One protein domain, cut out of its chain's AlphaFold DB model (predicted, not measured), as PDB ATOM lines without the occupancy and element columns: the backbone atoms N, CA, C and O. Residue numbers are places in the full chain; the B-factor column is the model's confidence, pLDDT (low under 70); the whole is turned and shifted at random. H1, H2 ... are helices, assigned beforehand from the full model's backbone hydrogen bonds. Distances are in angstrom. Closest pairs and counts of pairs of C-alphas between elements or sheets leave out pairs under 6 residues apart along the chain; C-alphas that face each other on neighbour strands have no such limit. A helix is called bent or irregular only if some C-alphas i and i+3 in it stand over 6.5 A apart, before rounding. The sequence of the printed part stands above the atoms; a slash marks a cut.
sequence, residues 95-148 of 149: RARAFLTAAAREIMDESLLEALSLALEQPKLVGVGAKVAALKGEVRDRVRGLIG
ATOM      1  N   ARG A  95     252.247 127.141 263.180       54.78
ATOM      2  CA  ARG A  95     250.862 127.150 263.683       54.78
ATOM      3  C   ARG A  95     249.846 127.493 262.600       54.78
ATOM      4  O   ARG A  95     248.750 126.943 262.613       54.78
ATOM      5  N   ALA A  96     250.203 128.362 261.654       55.91
ATOM      6  CA  ALA A  96     249.336 128.684 260.523       55.91
ATOM      7  C   ALA A  96     249.218 127.490 259.566       55.91
ATOM      8  O   ALA A  96     248.118 127.175 259.120       55.91
ATOM      9  N   ARG A  97     250.322 126.766 259.321       59.50
ATOM     10  CA  ARG A  97     250.294 125.519 258.538       59.50
ATOM     11  C   ARG A  97     249.472 124.440 259.243       59.50
ATOM     12  O   ARG A  97     248.589 123.867 258.623       59.50
ATOM     13  N   ALA A  98     249.692 124.218 260.540       63.69
ATOM     14  CA  ALA A  98     248.943 123.226 261.313       63.69
ATOM     15  C   ALA A  98     247.433 123.521 261.349       63.69
ATOM     16  O   ALA A  98     246.628 122.609 261.181       63.69
ATOM     17  N   PHE A  99     247.049 124.792 261.509       67.25
ATOM     18  CA  PHE A  99     245.648 125.208 261.481       67.25
ATOM     19  C   PHE A  99     245.002 124.978 260.112       67.25
ATOM     20  O   PHE A  99     243.893 124.459 260.047       67.25
ATOM     21  N   LEU A 100     245.691 125.316 259.020       59.41
ATOM     22  CA  LEU A 100     245.151 125.135 257.673       59.41
ATOM     23  C   LEU A 100     245.052 123.656 257.290       59.41
ATOM     24  O   LEU A 100     244.036 123.248 256.739       59.41
ATOM     25  N   THR A 101     246.037 122.833 257.660       57.34
ATOM     26  CA  THR A 101     245.971 121.376 257.475       57.34
ATOM     27  C   THR A 101     244.829 120.755 258.283       57.34
ATOM     28  O   THR A 101     244.142 119.867 257.785       57.34
ATOM     29  N   ALA A 102     244.595 121.215 259.517       60.50
ATOM     30  CA  ALA A 102     243.478 120.749 260.338       60.50
ATOM     31  C   ALA A 102     242.121 121.195 259.768       60.50
ATOM     32  O   ALA A 102     241.216 120.376 259.641       60.50
ATOM     33  N   ALA A 103     242.003 122.459 259.354       60.00
ATOM     34  CA  ALA A 103     240.789 123.002 258.748       60.00
ATOM     35  C   ALA A 103     240.424 122.282 257.442       60.00
ATOM     36  O   ALA A 103     239.257 122.014 257.186       60.00
ATOM     37  N   ALA A 104     241.421 121.934 256.634       54.84
ATOM     38  CA  ALA A 104     241.209 121.262 255.365       54.84
ATOM     39  C   ALA A 104     240.858 119.769 255.527       54.84
ATOM     40  O   ALA A 104     240.031 119.247 254.784       54.84
ATOM     41  N   ARG A 105     241.414 119.093 256.547       56.75
ATOM     42  CA  ARG A 105     241.034 117.715 256.911       56.75
ATOM     43  C   ARG A 105     239.596 117.607 257.420       56.75
ATOM     44  O   ARG A 105     238.931 116.629 257.104       56.75
ATOM     45  N   GLU A 106     239.118 118.603 258.164       56.69
ATOM     46  CA  GLU A 106     237.755 118.614 258.717       56.69
ATOM     47  C   GLU A 106     236.673 118.752 257.631       56.69
ATOM     48  O   GLU A 106     235.550 118.286 257.797       56.69
ATOM     49  N   ILE A 107     237.007 119.374 256.496       60.84
ATOM     50  CA  ILE A 107     236.055 119.642 255.407       60.84
ATOM     51  C   ILE A 107     235.957 118.452 254.423       60.84
ATOM     52  O   ILE A 107     234.990 118.372 253.670       60.84
ATOM     53  N   MET A 108     236.904 117.499 254.466       58.00
ATOM     54  CA  MET A 108     236.998 116.331 253.564       58.00
ATOM     55  C   MET A 108     236.838 116.674 252.072       58.00
ATOM     56  O   MET A 108     236.192 115.948 251.317       58.00
ATOM     57  N   ASP A 109     237.437 117.783 251.641       66.12
ATOM     58  CA  ASP A 109     237.416 118.222 250.248       66.12
ATOM     59  C   ASP A 109     238.850 118.343 249.720       66.12
ATOM     60  O   ASP A 109     239.610 119.238 250.103       66.12
ATOM     61  N   GLU A 110     239.221 117.410 248.843       66.62
ATOM     62  CA  GLU A 110     240.548 117.338 248.222       66.62
ATOM     63  C   GLU A 110     240.846 118.586 247.377       66.62
ATOM     64  O   GLU A 110     241.966 119.094 247.376       66.62
ATOM     65  N   SER A 111     239.823 119.151 246.726       67.88
ATOM     66  CA  SER A 111     239.974 120.366 245.919       67.88
ATOM     67  C   SER A 111     240.278 121.589 246.788       67.88
ATOM     68  O   SER A 111     241.059 122.467 246.409       67.88
ATOM     69  N   LEU A 112     239.719 121.619 248.000       66.94
ATOM     70  CA  LEU A 112     239.990 122.661 248.980       66.94
ATOM     71  C   LEU A 112     241.392 122.514 249.586       66.94
ATOM     72  O   LEU A 112     242.075 123.517 249.787       66.94
ATOM     73  N   LEU A 113     241.845 121.283 249.845       65.88
ATOM     74  CA  LEU A 113     243.214 120.989 250.285       65.88
ATOM     75  C   LEU A 113     244.259 121.463 249.266       65.88
ATOM     76  O   LEU A 113     245.242 122.112 249.642       65.88
ATOM     77  N   GLU A 114     244.035 121.183 247.983       68.00
ATOM     78  CA  GLU A 114     244.915 121.609 246.895       68.00
ATOM     79  C   GLU A 114     244.931 123.139 246.761       68.00
ATOM     80  O   GLU A 114     246.001 123.757 246.748       68.00
ATOM     81  N   ALA A 115     243.757 123.780 246.787       67.31
ATOM     82  CA  ALA A 115     243.643 125.238 246.750       67.31
ATOM     83  C   ALA A 115     244.340 125.919 247.943       67.31
ATOM     84  O   ALA A 115     244.991 126.953 247.778       67.31
ATOM     85  N   LEU A 116     244.239 125.341 249.145       66.56
ATOM     86  CA  LEU A 116     244.911 125.841 250.349       66.56
ATOM     87  C   LEU A 116     246.430 125.638 250.299       66.56
ATOM     88  O   LEU A 116     247.177 126.515 250.741       66.56
ATOM     89  N   SER A 117     246.899 124.527 249.735       68.50
ATOM     90  CA  SER A 117     248.330 124.271 249.534       68.50
ATOM     91  C   SER A 117     248.926 125.274 248.542       68.50
ATOM     92  O   SER A 117     249.922 125.933 248.846       68.50
ATOM     93  N   LEU A 118     248.244 125.507 247.420       69.69
ATOM     94  CA  LEU A 118     248.649 126.487 246.408       69.69
ATOM     95  C   LEU A 118     248.628 127.929 246.951       69.69
ATOM     96  O   LEU A 118     249.511 128.739 246.659       69.69
ATOM     97  N   ALA A 119     247.640 128.249 247.793       73.00
ATOM     98  CA  ALA A 119     247.534 129.527 248.493       73.00
ATOM     99  C   ALA A 119     248.716 129.786 249.445       73.00
ATOM    100  O   ALA A 119     249.167 130.928 249.577       73.00
ATOM    101  N   LEU A 120     249.222 128.735 250.094       68.62
ATOM    102  CA  LEU A 120     250.385 128.807 250.978       68.62
ATOM    103  C   LEU A 120     251.703 128.940 250.214       68.62
ATOM    104  O   LEU A 120     252.582 129.683 250.650       68.62
ATOM    105  N   GLU A 121     251.839 128.260 249.079       76.06
ATOM    106  CA  GLU A 121     253.027 128.346 248.223       76.06
ATOM    107  C   GLU A 121     253.131 129.693 247.500       76.06
ATOM    108  O   GLU A 121     254.230 130.211 247.296       76.06
ATOM    109  N   GLN A 122     251.994 130.299 247.144       75.75
ATOM    110  CA  GLN A 122     251.954 131.569 246.421       75.75
ATOM    111  C   GLN A 122     251.032 132.597 247.101       75.75
ATOM    112  O   GLN A 122     249.963 132.935 246.582       75.75
ATOM    113  N   PRO A 123     251.480 133.221 248.210       68.50
ATOM    114  CA  PRO A 123     250.663 134.150 249.000       68.50
ATOM    115  C   PRO A 123     250.136 135.356 248.204       68.50
ATOM    116  O   PRO A 123     249.090 135.930 248.512       68.50
ATOM    117  N   LYS A 124     250.853 135.752 247.143       73.75
ATOM    118  CA  LYS A 124     250.447 136.849 246.256       73.75
ATOM    119  C   LYS A 124     249.161 136.528 245.488       73.75
ATOM    120  O   LYS A 124     248.359 137.439 245.287       73.75
ATOM    121  N   LEU A 125     248.936 135.267 245.105       70.19
ATOM    122  CA  LEU A 125     247.717 134.848 244.408       70.19
ATOM    123  C   LEU A 125     246.489 134.953 245.314       70.19
ATOM    124  O   LEU A 125     245.446 135.428 244.870       70.19
ATOM    125  N   VAL A 126     246.633 134.643 246.603       74.75
ATOM    126  CA  VAL A 126     245.570 134.835 247.606       74.75
ATOM    127  C   VAL A 126     245.194 136.310 247.725       74.75
ATOM    128  O   VAL A 126     244.016 136.665 247.736       74.75
ATOM    129  N   GLY A 127     246.195 137.195 247.741       71.38
ATOM    130  CA  GLY A 127     245.973 138.641 247.751       71.38
ATOM    131  C   GLY A 127     245.253 139.152 246.498       71.38
ATOM    132  O   GLY A 127     244.427 140.060 246.594       71.38
ATOM    133  N   VAL A 128     245.531 138.570 245.327       71.69
ATOM    134  CA  VAL A 128     244.812 138.875 244.079       71.69
ATOM    135  C   VAL A 128     243.379 138.344 244.140       71.69
ATOM    136  O   VAL A 128     242.454 139.109 243.876       71.69
ATOM    137  N   GLY A 129     243.171 137.099 244.573       72.31
ATOM    138  CA  GLY A 129     241.843 136.504 244.742       72.31
ATOM    139  C   GLY A 129     240.957 137.298 245.704       72.31
ATOM    140  O   GLY A 129     239.810 137.598 245.385       72.31
ATOM    141  N   ALA A 130     241.506 137.752 246.834       73.75
ATOM    142  CA  ALA A 130     240.795 138.605 247.786       73.75
ATOM    143  C   ALA A 130     240.402 139.962 247.177       73.75
ATOM    144  O   ALA A 130     239.292 140.450 247.392       73.75
ATOM    145  N   LYS A 131     241.290 140.566 246.376       72.62
ATOM    146  CA  LYS A 131     240.998 141.817 245.657       72.62
ATOM    147  C   LYS A 131     239.911 141.624 244.607       72.62
ATOM    148  O   LYS A 131     239.029 142.468 244.517       72.62
ATOM    149  N   VAL A 132     239.951 140.519 243.864       74.38
ATOM    150  CA  VAL A 132     238.926 140.149 242.879       74.38
ATOM    151  C   VAL A 132     237.579 139.890 243.557       74.38
ATOM    152  O   VAL A 132     236.553 140.385 243.096       74.38
ATOM    153  N   ALA A 133     237.568 139.188 244.691       72.50
ATOM    154  CA  ALA A 133     236.361 138.949 245.479       72.50
ATOM    155  C   ALA A 133     235.751 140.245 246.043       72.50
ATOM    156  O   ALA A 133     234.533 140.336 246.191       72.50
ATOM    157  N   ALA A 134     236.581 141.253 246.324       76.44
ATOM    158  CA  ALA A 134     236.150 142.564 246.802       76.44
ATOM    159  C   ALA A 134     235.615 143.495 245.693       76.44
ATOM    160  O   ALA A 134     235.066 144.556 246.010       76.44
ATOM    161  N   LEU A 135     235.759 143.129 244.411       83.00
ATOM    162  CA  LEU A 135     235.194 143.887 243.291       83.00
ATOM    163  C   LEU A 135     233.660 143.884 243.351       83.00
ATOM    164  O   LEU A 135     233.032 142.925 243.802       83.00
ATOM    165  N   LYS A 136     233.040 144.964 242.864       86.56
ATOM    166  CA  LYS A 136     231.579 145.140 242.851       86.56
ATOM    167  C   LYS A 136     231.074 145.539 241.466       86.56
ATOM    168  O   LYS A 136     231.810 146.147 240.689       86.56
ATOM    169  N   GLY A 137     229.804 145.228 241.205       86.38
ATOM    170  CA  GLY A 137     229.108 145.571 239.961       86.38
ATOM    171  C   GLY A 137     229.757 144.952 238.723       86.38
ATOM    172  O   GLY A 137     230.446 143.941 238.818       86.38
ATOM    173  N   GLU A 138     229.619 145.614 237.576       82.38
ATOM    174  CA  GLU A 138     230.067 145.105 236.269       82.38
ATOM    175  C   GLU A 138     231.557 144.734 236.190       82.38
ATOM    176  O   GLU A 138     231.977 143.990 235.304       82.38
ATOM    177  N   VAL A 139     232.398 145.291 237.064       80.44
ATOM    178  CA  VAL A 139     233.826 144.949 237.108       80.44
ATOM    179  C   VAL A 139     234.030 143.562 237.719       80.44
ATOM    180  O   VAL A 139     234.856 142.796 237.234       80.44
ATOM    181  N   ARG A 140     233.241 143.205 238.739       81.62
ATOM    182  CA  ARG A 140     233.228 141.856 239.317       81.62
ATOM    183  C   ARG A 140     232.774 140.839 238.281       81.62
ATOM    184  O   ARG A 140     233.426 139.814 238.128       81.62
ATOM    185  N   ASP A 141     231.693 141.145 237.570       81.06
ATOM    186  CA  ASP A 141     231.070 140.211 236.631       81.06
ATOM    187  C   ASP A 141     231.966 139.973 235.410       81.06
ATOM    188  O   ASP A 141     232.157 138.834 234.995       81.06
ATOM    189  N   ARG A 142     232.636 141.022 234.909       81.81
ATOM    190  CA  ARG A 142     233.666 140.885 233.866       81.81
ATOM    191  C   ARG A 142     234.844 140.030 234.312       81.81
ATOM    192  O   ARG A 142     235.269 139.150 233.573       81.81
ATOM    193  N   VAL A 143     235.380 140.284 235.505       79.62
ATOM    194  CA  VAL A 143     236.536 139.527 236.001       79.62
ATOM    195  C   VAL A 143     236.166 138.069 236.262       79.62
ATOM    196  O   VAL A 143     236.964 137.198 235.941       79.62
ATOM    197  N   ARG A 144     234.959 137.796 236.768       74.56
ATOM    198  CA  ARG A 144     234.428 136.437 236.947       74.56
ATOM    199  C   ARG A 144     234.244 135.701 235.622       74.56
ATOM    200  O   ARG A 144     234.762 134.600 235.475       74.56
ATOM    201  N   GLY A 145     233.680 136.372 234.617       77.31
ATOM    202  CA  GLY A 145     233.572 135.823 233.266       77.31
ATOM    203  C   GLY A 145     234.926 135.469 232.637       77.31
ATOM    204  O   GLY A 145     235.032 134.458 231.951       77.31
ATOM    205  N   LEU A 146     235.984 136.245 232.906       79.25
ATOM    206  CA  LEU A 146     237.337 135.959 232.404       79.25
ATOM    207  C   LEU A 146     238.002 134.750 233.076       79.25
ATOM    208  O   LEU A 146     238.834 134.097 232.452       79.25
ATOM    209  N   ILE A 147     237.657 134.463 234.332       74.69
ATOM    210  CA  ILE A 147     238.201 133.328 235.098       74.69
ATOM    211  C   ILE A 147     237.265 132.110 235.101       74.69
ATOM    212  O   ILE A 147     237.554 131.133 235.785       74.69
ATOM    213  N   GLY A 148     236.169 132.156 234.335       67.06
ATOM    214  CA  GLY A 148     235.213 131.055 234.205       67.06
ATOM    215  C   GLY A 148     234.355 130.802 235.450       67.06
ATOM    216  O   GLY A 148     233.936 129.666 235.660       67.06
TER     217      GLY A 148
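AT A GLANCE: This is residues 95 to 148 of the 149 residues of an uncharacterized protein of Bradyrhizobium niftali (UniProt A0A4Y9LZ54). Two helices side by side, H1 and H2, make a helical hairpin at one end of a long, open structure, and from the far end of H2 the helix H3 leads away to H4, which turns a corner at the other end. The turn of the hairpin, residues 106 to 111, sticks out, and H1 lies well away from H3 and H4, with no core shared by the four helices. The printed part has 54 residues with four named helices in the order H1, H2, H3, H4 and no named strand, and its class is all helix. It is loose, with a radius of gyration of the C-alphas of 13.6 A, and its C-alphas span 38 by 21 by 15 A, an elongated outline.

IN THESE COORDINATES: The printed part opens with H1, residues 95 to 107, the longest helix by residues with 13 of them. It begins at C-alpha 95, (250.862, 127.150, 263.683), and measures 18.6 A from first to last C-alpha. After Met 108 and Asp 109 comes H2, residues 110 to 121, which measures 16.6 A and ends at C-alpha 121, (253.027, 128.346, 248.223). Gln 122 stands between it and H3, residues 123 to 133, which measures 15.5 A from first to last C-alpha. Residues 134 to 137 lead to H4, residues 138 to 146, which measures 12.3 A and ends at C-alpha 146, (237.337, 135.959, 232.404). Ile 147 and Gly 148 follow it. No helix is bent or irregular.

HOW THE PARTS SIT: H1 and H2 touch, with 6 pairs of C-alphas within 8 A, and the closest C-alphas are those of Ala 104 and Leu 113, 5.5 A apart. They run opposite ways at a shallow tilt of 16 degrees, their centres are 10.7 A apart, and they form a helical hairpin. H1 touches H2 with residues 100 to 105 alone, and H2 touches H1 with residues 112 to 116 alone. H2 and H3 are close but not clearly touching, with 2 pairs of C-alphas within 8 A; the closest C-alphas, those of Ala 119 and Val 126, are 5.7 A apart. They run opposite ways at a steep tilt of 63 degrees. H3 and H4 only just touch, with 3 pairs of C-alphas within 8 A. Their closest C-alphas are those of Val 132 and Arg 140, 6.9 A apart, and they run opposite ways at a steep tilt of 52 degrees. H1 is apart from H3 and from H4, and H2 is apart from H4. In H2, H3 and H4 every pair of O of residue i and N of residue i+4 is within hydrogen-bond range; in H1 this holds for 8 of 9 pairs.

THE WHOLE: The two C-alphas farthest apart in the domain are those of Arg 95 and Glu 138, 38.8 A apart, and the first and last printed C-alphas, of Arg 95 and Gly 148, are 33.6 A apart. The printed part runs from residue 95 to residue 148 of a full chain of 149 residues, and it has no cut. The links H1 to H2, H2 to H3 and H3 to H4 are tight, with 2, 1 and 4 residues between the helices, and no link is long. Residues 106 to 111 stand free, with no C-alpha 8 or more residues away along the chain within 10 A. The mean pLDDT of the printed part is 70.0. It is 59 over H1, 69 over H2, 72 over H3 and 80 over H4. In this predicted model 27 residues are under 70, namely residues 95 to 118, residue 120, residue 123 and residue 148.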